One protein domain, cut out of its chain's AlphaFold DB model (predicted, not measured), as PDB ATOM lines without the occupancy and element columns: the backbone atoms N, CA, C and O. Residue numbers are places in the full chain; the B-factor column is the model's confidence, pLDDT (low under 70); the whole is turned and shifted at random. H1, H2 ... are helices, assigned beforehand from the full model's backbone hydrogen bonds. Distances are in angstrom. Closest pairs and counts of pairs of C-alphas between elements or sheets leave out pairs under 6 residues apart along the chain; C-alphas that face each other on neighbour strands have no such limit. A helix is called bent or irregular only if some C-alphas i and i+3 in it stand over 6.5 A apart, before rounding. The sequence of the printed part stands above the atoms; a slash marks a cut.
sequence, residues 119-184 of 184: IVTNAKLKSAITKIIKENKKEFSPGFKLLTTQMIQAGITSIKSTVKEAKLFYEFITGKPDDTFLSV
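Overview. This is residues 119 to 184 of the 184 residues of an uncharacterized protein of Rhizophagus irregularis (UniProt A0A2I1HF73). What shape do these atoms make? H2 and H3 lie side by side as a helical hairpin, and H1 is a third helix that stands off from this pair like an arm, joined to it by the loop of residues 136 to 141. After H3, the tail of residues 175 to 184 turns back and runs along H3, on the side away from H2. What is it made of? The printed part has 66 residues with three named helices, in the order H1, H2, H3 along the chain, and no named strand; its class is all helix. How large and how dense is it? It is only just compact, close to loose, with a radius of gyration of the C-alphas of 13.0 A, and the C-alphas span 32 by 28 by 21 A along their three main axes.

Along the chain. Where are the longest helices? By residues they are H2 and H3, with 16 residues each. H2 holds residues 142 to 157, from Pro 142 with its C-alpha at (47.192, -52.010, 19.860) to Thr 157, and measures 22.9 A from first to last C-alpha. H3 holds residues 159 to 174, from Ile 159 to Thr 174 with its C-alpha at (42.694, -48.712, 3.795), and measures 22.1 A. Where is the remaining helix? H1 holds residues 122 to 135, from Asn 122 with its C-alpha at (49.732, -26.009, 13.356) to Glu 135, and measures 20.0 A from first to last C-alpha. Is any of the three bent? None of them is bent or irregular.

Arrangement. How do H2 and H3 stand to each other? They touch, with 14 pairs of C-alphas within 8 A, and their closest C-alphas are those of Ala 154 and Thr 162, 4.9 A apart. They run opposite ways at a shallow tilt of 18 degrees, with their centres 9.5 A apart, and together they form a helical hairpin. Where does H1 stand? H1 is apart from H2 and apart from H3, with no C-alpha of either within 8 A of it. Which residues stand free? Residues 121 to 127, of which 122 to 127 belong to H1, and residues 129 to 142, of which 129 to 135 belong to H1, stand free: there, no C-alpha 8 or more residues away along the chain lies within 10 A. What do the backbone N and O atoms show? In H1, H2 and H3 every pair of O i and N i+4 is within hydrogen-bond range.

Size, cuts and confidence. How far does the whole reach? The two C-alphas farthest apart are those of Lys 138 and Val 184, at 36.5 A, while the first and last printed C-alphas, those of Ile 119 and Val 184, are 18.9 A apart. Without the stretches that stand free, the body has 45 residues, spans 27 by 26 by 22 A and has a radius of gyration of 10.8 A. Is the printed part unbroken, and how are its helices linked? It runs from residue 119 to residue 184, the chain's last residue, without a cut. The link from H2 to H3 is tight, with 1 residue between them, and the link from H1 to H2 is short, with 6 residues between them. Where is the model's confidence low? The mean pLDDT of the printed part is 74.5, and 18 residues are under 70: residues 119 to 120, 125, 128 to 129, 132 to 133, 136 to 139 and 178 to 184. The mean pLDDT is 71 in H1, 80 in H2 and 82 in H3.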
ATOM      1  N   ILE A 119      45.804 -26.110   3.566       62.94
ATOM      2  CA  ILE A 119      46.931 -25.620   4.359       62.94
ATOM      3  C   ILE A 119      46.421 -25.455   5.799       62.94
ATOM      4  O   ILE A 119      45.738 -24.487   6.141       62.94
ATOM      5  N   VAL A 120      46.659 -26.467   6.634       62.50
ATOM      6  CA  VAL A 120      46.224 -26.480   8.028       62.50
ATOM      7  C   VAL A 120      47.321 -25.821   8.847       62.50
ATOM      8  O   VAL A 120      48.453 -26.291   8.877       62.50
ATOM      9  N   THR A 121      46.995 -24.734   9.541       71.12
ATOM     10  CA  THR A 121      47.921 -24.149  10.513       71.12
ATOM     11  C   THR A 121      48.161 -25.128  11.664       71.12
ATOM     12  O   THR A 121      47.249 -25.851  12.074       71.12
ATOM     13  N   ASN A 122      49.363 -25.116  12.248       72.12
ATOM     14  CA  ASN A 122      49.732 -26.009  13.356       72.12
ATOM     15  C   ASN A 122      48.696 -26.020  14.499       72.12
ATOM     16  O   ASN A 122      48.408 -27.069  15.070       72.12
ATOM     17  N   ALA A 123      48.072 -24.875  14.794       76.75
ATOM     18  CA  ALA A 123      47.022 -24.765  15.806       76.75
ATOM     19  C   ALA A 123      45.742 -25.541  15.440       76.75
ATOM     20  O   ALA A 123      45.197 -26.270  16.275       76.75
ATOM     21  N   LYS A 124      45.271 -25.429  14.190       72.75
ATOM     22  CA  LYS A 124      44.090 -26.164  13.704       72.75
ATOM     23  C   LYS A 124      44.358 -27.666  13.661       72.75
ATOM     24  O   LYS A 124      43.503 -28.444  14.081       72.75
ATOM     25  N   LEU A 125      45.558 -28.063  13.235       68.62
ATOM     26  CA  LEU A 125      45.984 -29.461  13.216       68.62
ATOM     27  C   LEU A 125      46.020 -30.043  14.635       68.62
ATOM     28  O   LEU A 125      45.411 -31.078  14.896       68.62
ATOM     29  N   LYS A 126      46.650 -29.332  15.578       70.00
ATOM     30  CA  LYS A 126      46.719 -29.732  16.991       70.00
ATOM     31  C   LYS A 126      45.328 -29.893  17.606       70.00
ATOM     32  O   LYS A 126      45.083 -30.877  18.303       70.00
ATOM     33  N   SER A 127      44.410 -28.966  17.328       74.62
ATOM     34  CA  SER A 127      43.023 -29.043  17.802       74.62
ATOM     35  C   SER A 127      42.288 -30.265  17.238       74.62
ATOM     36  O   SER A 127      41.701 -31.035  17.999       74.62
ATOM     37  N   ALA A 128      42.396 -30.506  15.926       69.31
ATOM     38  CA  ALA A 128      41.769 -31.649  15.265       69.31
ATOM     39  C   ALA A 128      42.295 -32.991  15.800       69.31
ATOM     40  O   ALA A 128      41.503 -33.862  16.160       69.31
ATOM     41  N   ILE A 129      43.617 -33.132  15.934       68.19
ATOM     42  CA  ILE A 129      44.250 -34.327  16.511       68.19
ATOM     43  C   ILE A 129      43.789 -34.526  17.959       68.19
ATOM     44  O   ILE A 129      43.380 -35.621  18.339       68.19
ATOM     45  N   THR A 130      43.788 -33.461  18.766       70.06
ATOM     46  CA  THR A 130      43.356 -33.530  20.171       70.06
ATOM     47  C   THR A 130      41.898 -33.966  20.290       70.06
ATOM     48  O   THR A 130      41.567 -34.750  21.179       70.06
ATOM     49  N   LYS A 131      41.028 -33.488  19.395       76.19
ATOM     50  CA  LYS A 131      39.616 -33.878  19.344       76.19
ATOM     51  C   LYS A 131      39.459 -35.366  19.024       76.19
ATOM     52  O   LYS A 131      38.810 -36.067  19.793       76.19
ATOM     53  N   ILE A 132      40.139 -35.859  17.984       68.56
ATOM     54  CA  ILE A 132      40.122 -37.281  17.595       68.56
ATOM     55  C   ILE A 132      40.601 -38.169  18.747       68.56
ATOM     56  O   ILE A 132      39.952 -39.161  19.078       68.56
ATOM     57  N   ILE A 133      41.712 -37.797  19.390       67.19
ATOM     58  CA  ILE A 133      42.262 -38.555  20.517       67.19
ATOM     59  C   ILE A 133      41.276 -38.566  21.686       67.19
ATOM     60  O   ILE A 133      41.048 -39.625  22.262       67.19
ATOM     61  N   LYS A 134      40.679 -37.417  22.040       72.50
ATOM     62  CA  LYS A 134      39.720 -37.310  23.153       72.50
ATOM     63  C   LYS A 134      38.454 -38.131  22.918       72.50
ATOM     64  O   LYS A 134      38.026 -38.808  23.847       72.50
ATOM     65  N   GLU A 135      37.899 -38.094  21.710       71.00
ATOM     66  CA  GLU A 135      36.691 -38.847  21.342       71.00
ATOM     67  C   GLU A 135      36.914 -40.367  21.394       71.00
ATOM     68  O   GLU A 135      35.998 -41.103  21.736       71.00
ATOM     69  N   ASN A 136      38.141 -40.838  21.142       64.44
ATOM     70  CA  ASN A 136      38.445 -42.264  20.972       64.44
ATOM     71  C   ASN A 136      39.377 -42.839  22.060       64.44
ATOM     72  O   ASN A 136      39.945 -43.917  21.884       64.44
ATOM     73  N   LYS A 137      39.543 -42.151  23.205       60.50
ATOM     74  CA  LYS A 137      40.522 -42.494  24.268       60.50
ATOM     75  C   LYS A 137      40.506 -43.959  24.741       60.50
ATOM     76  O   LYS A 137      41.507 -44.407  25.294       60.50
ATOM     77  N   LYS A 138      39.405 -44.695  24.557       62.59
ATOM     78  CA  LYS A 138      39.242 -46.088  25.012       62.59
ATOM     79  C   LYS A 138      39.312 -47.141  23.896       62.59
ATOM     80  O   LYS A 138      39.405 -48.319  24.216       62.59
ATOM     81  N   GLU A 139      39.306 -46.749  22.621       67.19
ATOM     82  CA  GLU A 139      38.956 -47.665  21.515       67.19
ATOM     83  C   GLU A 139      40.078 -47.910  20.498       67.19
ATOM     84  O   GLU A 139      39.906 -48.660  19.537       67.19
ATOM     85  N   PHE A 140      41.260 -47.323  20.694       72.94
ATOM     86  CA  PHE A 140      42.368 -47.566  19.772       72.94
ATOM     87  C   PHE A 140      42.945 -48.972  19.937       72.94
ATOM     88  O   PHE A 140      43.406 -49.348  21.021       72.94
ATOM     89  N   SER A 141      42.982 -49.715  18.829       78.12
ATOM     90  CA  SER A 141      43.623 -51.026  18.776       78.12
ATOM     91  C   SER A 141      45.124 -50.922  19.093       78.12
ATOM     92  O   SER A 141      45.747 -49.885  18.831       78.12
ATOM     93  N   PRO A 142      45.747 -51.986  19.632       79.25
ATOM     94  CA  PRO A 142      47.192 -52.010  19.860       79.25
ATOM     95  C   PRO A 142      48.003 -51.683  18.597       79.25
ATOM     96  O   PRO A 142      48.953 -50.908  18.669       79.25
ATOM     97  N   GLY A 143      47.575 -52.190  17.435       77.69
ATOM     98  CA  GLY A 143      48.216 -51.905  16.147       77.69
ATOM     99  C   GLY A 143      48.154 -50.426  15.757       77.69
ATOM    100  O   GLY A 143      49.155 -49.865  15.325       77.69
ATOM    101  N   PHE A 144      47.019 -49.762  15.999       80.81
ATOM    102  CA  PHE A 144      46.899 -48.322  15.769       80.81
ATOM    103  C   PHE A 144      47.864 -47.529  16.660       80.81
ATOM    104  O   PHE A 144      48.590 -46.670  16.164       80.81
ATOM    105  N   LYS A 145      47.921 -47.850  17.962       79.62
ATOM    106  CA  LYS A 145      48.826 -47.188  18.918       79.62
ATOM    107  C   LYS A 145      50.293 -47.348  18.511       79.62
ATOM    108  O   LYS A 145      51.042 -46.368  18.535       79.62
ATOM    109  N   LEU A 146      50.679 -48.559  18.103       80.50
ATOM    110  CA  LEU A 146      52.030 -48.870  17.641       80.50
ATOM    111  C   LEU A 146      52.405 -48.019  16.423       80.50
ATOM    112  O   LEU A 146      53.385 -47.279  16.490       80.50
ATOM    113  N   LEU A 147      51.582 -48.041  15.371       81.88
ATOM    114  CA  LEU A 147      51.849 -47.285  14.144       81.88
ATOM    115  C   LEU A 147      51.909 -45.775  14.395       81.88
ATOM    116  O   LEU A 147      52.800 -45.098  13.890       81.88
ATOM    117  N   THR A 148      51.014 -45.227  15.225       79.56
ATOM    118  CA  THR A 148      51.083 -43.796  15.568       79.56
ATOM    119  C   THR A 148      52.366 -43.436  16.313       79.56
ATOM    120  O   THR A 148      52.941 -42.381  16.062       79.56
ATOM    121  N   THR A 149      52.846 -44.315  17.195       77.75
ATOM    122  CA  THR A 149      54.100 -44.099  17.929       77.75
ATOM    123  C   THR A 149      55.294 -44.122  16.979       77.75
ATOM    124  O   THR A 149      56.140 -43.233  17.036       77.75
ATOM    125  N   GLN A 150      55.329 -45.097  16.067       79.94
ATOM    126  CA  GLN A 150      56.369 -45.217  15.044       79.94
ATOM    127  C   GLN A 150      56.401 -43.990  14.128       79.94
ATOM    128  O   GLN A 150      57.463 -43.408  13.922       79.94
ATOM    129  N   MET A 151      55.237 -43.526  13.670       78.94
ATOM    130  CA  MET A 151      55.129 -42.328  12.838       78.94
ATOM    131  C   MET A 151      55.617 -41.065  13.562       78.94
ATOM    132  O   MET A 151      56.323 -40.258  12.960       78.94
ATOM    133  N   ILE A 152      55.292 -40.894  14.850       79.00
ATOM    134  CA  ILE A 152      55.792 -39.769  15.662       79.00
ATOM    135  C   ILE A 152      57.318 -39.833  15.790       79.00
ATOM    136  O   ILE A 152      57.994 -38.830  15.564       79.00
ATOM    137  N   GLN A 153      57.867 -41.008  16.106       79.06
ATOM    138  CA  GLN A 153      59.311 -41.196  16.256       79.06
ATOM    139  C   GLN A 153      60.060 -40.943  14.938       79.06
ATOM    140  O   GLN A 153      61.101 -40.277  14.914       79.06
ATOM    141  N   ALA A 154      59.509 -41.425  13.824       82.00
ATOM    142  CA  ALA A 154      60.030 -41.163  12.489       82.00
ATOM    143  C   ALA A 154      59.956 -39.669  12.130       82.00
ATOM    144  O   ALA A 154      60.920 -39.142  11.579       82.00
ATOM    145  N   GLY A 155      58.870 -38.997  12.532       80.19
ATOM    146  CA  GLY A 155      58.656 -37.545  12.480       80.19
ATOM    147  C   GLY A 155      59.794 -36.726  13.071       80.19
ATOM    148  O   GLY A 155      60.242 -35.752  12.472       80.19
ATOM    149  N   ILE A 156      60.279 -37.150  14.237       82.56
ATOM    150  CA  ILE A 156      61.384 -36.494  14.946       82.56
ATOM    151  C   ILE A 156      62.716 -36.715  14.217       82.56
ATOM    152  O   ILE A 156      63.590 -35.854  14.244       82.56
ATOM    153  N   THR A 157      62.873 -37.866  13.560       84.69
ATOM    154  CA  THR A 157      64.154 -38.298  12.988       84.69
ATOM    155  C   THR A 157      64.366 -37.777  11.566       84.69
ATOM    156  O   THR A 157      65.440 -37.281  11.236       84.69
ATOM    157  N   SER A 158      63.379 -37.939  10.679       86.81
ATOM    158  CA  SER A 158      63.513 -37.586   9.264       86.81
ATOM    159  C   SER A 158      62.168 -37.545   8.545       86.81
ATOM    160  O   SER A 158      61.341 -38.451   8.675       86.81
ATOM    161  N   ILE A 159      62.009 -36.567   7.649       80.94
ATOM    162  CA  ILE A 159      60.871 -36.482   6.724       80.94
ATOM    163  C   ILE A 159      60.741 -37.769   5.894       80.94
ATOM    164  O   ILE A 159      59.642 -38.298   5.751       80.94
ATOM    165  N   LYS A 160      61.854 -38.330   5.404       82.44
ATOM    166  CA  LYS A 160      61.840 -39.546   4.573       82.44
ATOM    167  C   LYS A 160      61.280 -40.749   5.333       82.44
ATOM    168  O   LYS A 160      60.484 -41.508   4.787       82.44
ATOM    169  N   SER A 161      61.679 -40.916   6.591       81.06
ATOM    170  CA  SER A 161      61.145 -41.974   7.456       81.06
ATOM    171  C   SER A 161      59.676 -41.721   7.788       81.06
ATOM    172  O   SER A 161      58.874 -42.646   7.761       81.06
ATOM    173  N   THR A 162      59.299 -40.462   8.007       82.88
ATOM    174  CA  THR A 162      57.905 -40.069   8.263       82.88
ATOM    175  C   THR A 162      56.987 -40.429   7.101       82.88
ATOM    176  O   THR A 162      55.898 -40.942   7.329       82.88
ATOM    177  N   VAL A 163      57.423 -40.204   5.858       81.88
ATOM    178  CA  VAL A 163      56.658 -40.580   4.658       81.88
ATOM    179  C   VAL A 163      56.455 -42.095   4.587       81.88
ATOM    180  O   VAL A 163      55.350 -42.543   4.288       81.88
ATOM    181  N   LYS A 164      57.479 -42.891   4.918       83.19
ATOM    182  CA  LYS A 164      57.360 -44.358   4.967       83.19
ATOM    183  C   LYS A 164      56.352 -44.820   6.020       83.19
ATOM    184  O   LYS A 164      55.491 -45.637   5.713       83.19
ATOM    185  N   GLU A 165      56.417 -44.269   7.227       82.88
ATOM    186  CA  GLU A 165      55.463 -44.607   8.291       82.88
ATOM    187  C   GLU A 165      54.044 -44.117   7.969       82.88
ATOM    188  O   GLU A 165      53.065 -44.811   8.236       82.88
ATOM    189  N   ALA A 166      53.909 -42.954   7.323       82.50
ATOM    190  CA  ALA A 166      52.625 -42.457   6.837       82.50
ATOM    191  C   ALA A 166      52.016 -43.391   5.780       82.50
ATOM    192  O   ALA A 166      50.805 -43.620   5.807       82.50
ATOM    193  N   LYS A 167      52.845 -43.963   4.892       83.81
ATOM    194  CA  LYS A 167      52.425 -45.004   3.946       83.81
ATOM    195  C   LYS A 167      51.905 -46.228   4.702       83.81
ATOM    196  O   LYS A 167      50.759 -46.602   4.491       83.81
ATOM    197  N   LEU A 168      52.665 -46.784   5.648       83.62
ATOM    198  CA  LEU A 168      52.221 -47.935   6.455       83.62
ATOM    199  C   LEU A 168      50.909 -47.659   7.207       83.62
ATOM    200  O   LEU A 168      50.017 -48.506   7.266       83.62
ATOM    201  N   PHE A 169      50.751 -46.452   7.746       82.94
ATOM    202  CA  PHE A 169      49.525 -46.036   8.420       82.94
ATOM    203  C   PHE A 169      48.332 -45.925   7.455       82.94
ATOM    204  O   PHE A 169      47.217 -46.333   7.789       82.94
ATOM    205  N   TYR A 170      48.551 -45.414   6.242       81.31
ATOM    206  CA  TYR A 170      47.536 -45.388   5.192       81.31
ATOM    207  C   TYR A 170      47.124 -46.804   4.767       81.31
ATOM    208  O   TYR A 170      45.928 -47.097   4.683       81.31
ATOM    209  N   GLU A 171      48.092 -47.698   4.556       83.88
ATOM    210  CA  GLU A 171      47.846 -49.102   4.209       83.88
ATOM    211  C   GLU A 171      47.054 -49.812   5.308       83.88
ATOM    212  O   GLU A 171      46.091 -50.520   5.020       83.88
ATOM    213  N   PHE A 172      47.373 -49.544   6.576       82.88
ATOM    214  CA  PHE A 172      46.623 -50.059   7.719       82.88
ATOM    215  C   PHE A 172      45.153 -49.606   7.716       82.88
ATOM    216  O   PHE A 172      44.252 -50.411   7.947       82.88
ATOM    217  N   ILE A 173      44.880 -48.328   7.429       77.88
ATOM    218  CA  ILE A 173      43.511 -47.782   7.436       77.88
ATOM    219  C   ILE A 173      42.701 -48.232   6.215       77.88
ATOM    220  O   ILE A 173      41.472 -48.365   6.294       77.88
ATOM    221  N   THR A 174      43.359 -48.414   5.071       74.25
ATOM    222  CA  THR A 174      42.694 -48.712   3.795       74.25
ATOM    223  C   THR A 174      42.697 -50.188   3.426       74.25
ATOM    224  O   THR A 174      41.878 -50.587   2.599       74.25
ATOM    225  N   GLY A 175      43.568 -50.999   4.030       78.75
ATOM    226  CA  GLY A 175      43.792 -52.400   3.673       78.75
ATOM    227  C   GLY A 175      44.384 -52.588   2.274       78.75
ATOM    228  O   GLY A 175      44.276 -53.679   1.715       78.75
ATOM    229  N   LYS A 176      44.941 -51.531   1.672       78.44
ATOM    230  CA  LYS A 176      45.516 -51.552   0.327       78.44
ATOM    231  C   LYS A 176      46.951 -51.048   0.363       78.44
ATOM    232  O   LYS A 176      47.152 -49.989   0.953       78.44
ATOM    233  N   PRO A 177      47.899 -51.732  -0.300       78.19
ATOM    234  CA  PRO A 177      49.205 -51.149  -0.559       78.19
ATOM    235  C   PRO A 177      49.032 -49.918  -1.452       78.19
ATOM    236  O   PRO A 177      48.210 -49.934  -2.376       78.19
ATOM    237  N   ASP A 178      49.776 -48.852  -1.170       68.25
ATOM    238  CA  ASP A 178      49.773 -47.653  -2.009       68.25
ATOM    239  C   ASP A 178      51.184 -47.323  -2.490       68.25
ATOM    240  O   ASP A 178      51.994 -46.697  -1.803       68.25
ATOM    241  N   ASP A 179      51.480 -47.757  -3.710       66.56
ATOM    242  CA  ASP A 179      52.751 -47.491  -4.387       66.56
ATOM    243  C   ASP A 179      52.833 -46.079  -4.970       66.56
ATOM    244  O   ASP A 179      53.907 -45.637  -5.366       66.56
ATOM    245  N   THR A 180      51.719 -45.345  -4.961       62.97
ATOM    246  CA  THR A 180      51.633 -43.950  -5.410       62.97
ATOM    247  C   THR A 180      51.661 -42.948  -4.259       62.97
ATOM    248  O   THR A 180      51.638 -41.737  -4.494       62.97
ATOM    249  N   PHE A 181      51.729 -43.425  -3.010       59.19
ATOM    250  CA  PHE A 181      51.734 -42.573  -1.828       59.19
ATOM    251  C   PHE A 181      53.001 -41.714  -1.796       59.19
ATOM    252  O   PHE A 181      54.080 -42.193  -1.449       59.19
ATOM    253  N   LEU A 182      52.847 -40.436  -2.158       57.59
ATOM    254  CA  LEU A 182      53.915 -39.435  -2.169       57.59
ATOM    255  C   LEU A 182      55.144 -39.906  -2.966       57.59
ATOM    256  O   LEU A 182      56.257 -39.906  -2.444       57.59
ATOM    257  N   SER A 183      54.938 -40.296  -4.233       47.06
ATOM    258  CA  SER A 183      56.022 -40.335  -5.219       47.06
ATOM    259  C   SER A 183      56.607 -38.924  -5.346       47.06
ATOM    260  O   SER A 183      56.077 -38.088  -6.080       47.06
ATOM    261  N   VAL A 184      57.623 -38.640  -4.536       38.78
ATOM    262  CA  VAL A 184      58.541 -37.515  -4.725       38.78
ATOM    263  C   VAL A 184      59.560 -37.928  -5.770       38.78
ATOM    264  O   VAL A 184      60.097 -39.051  -5.624       38.78
TER     265      VAL A 184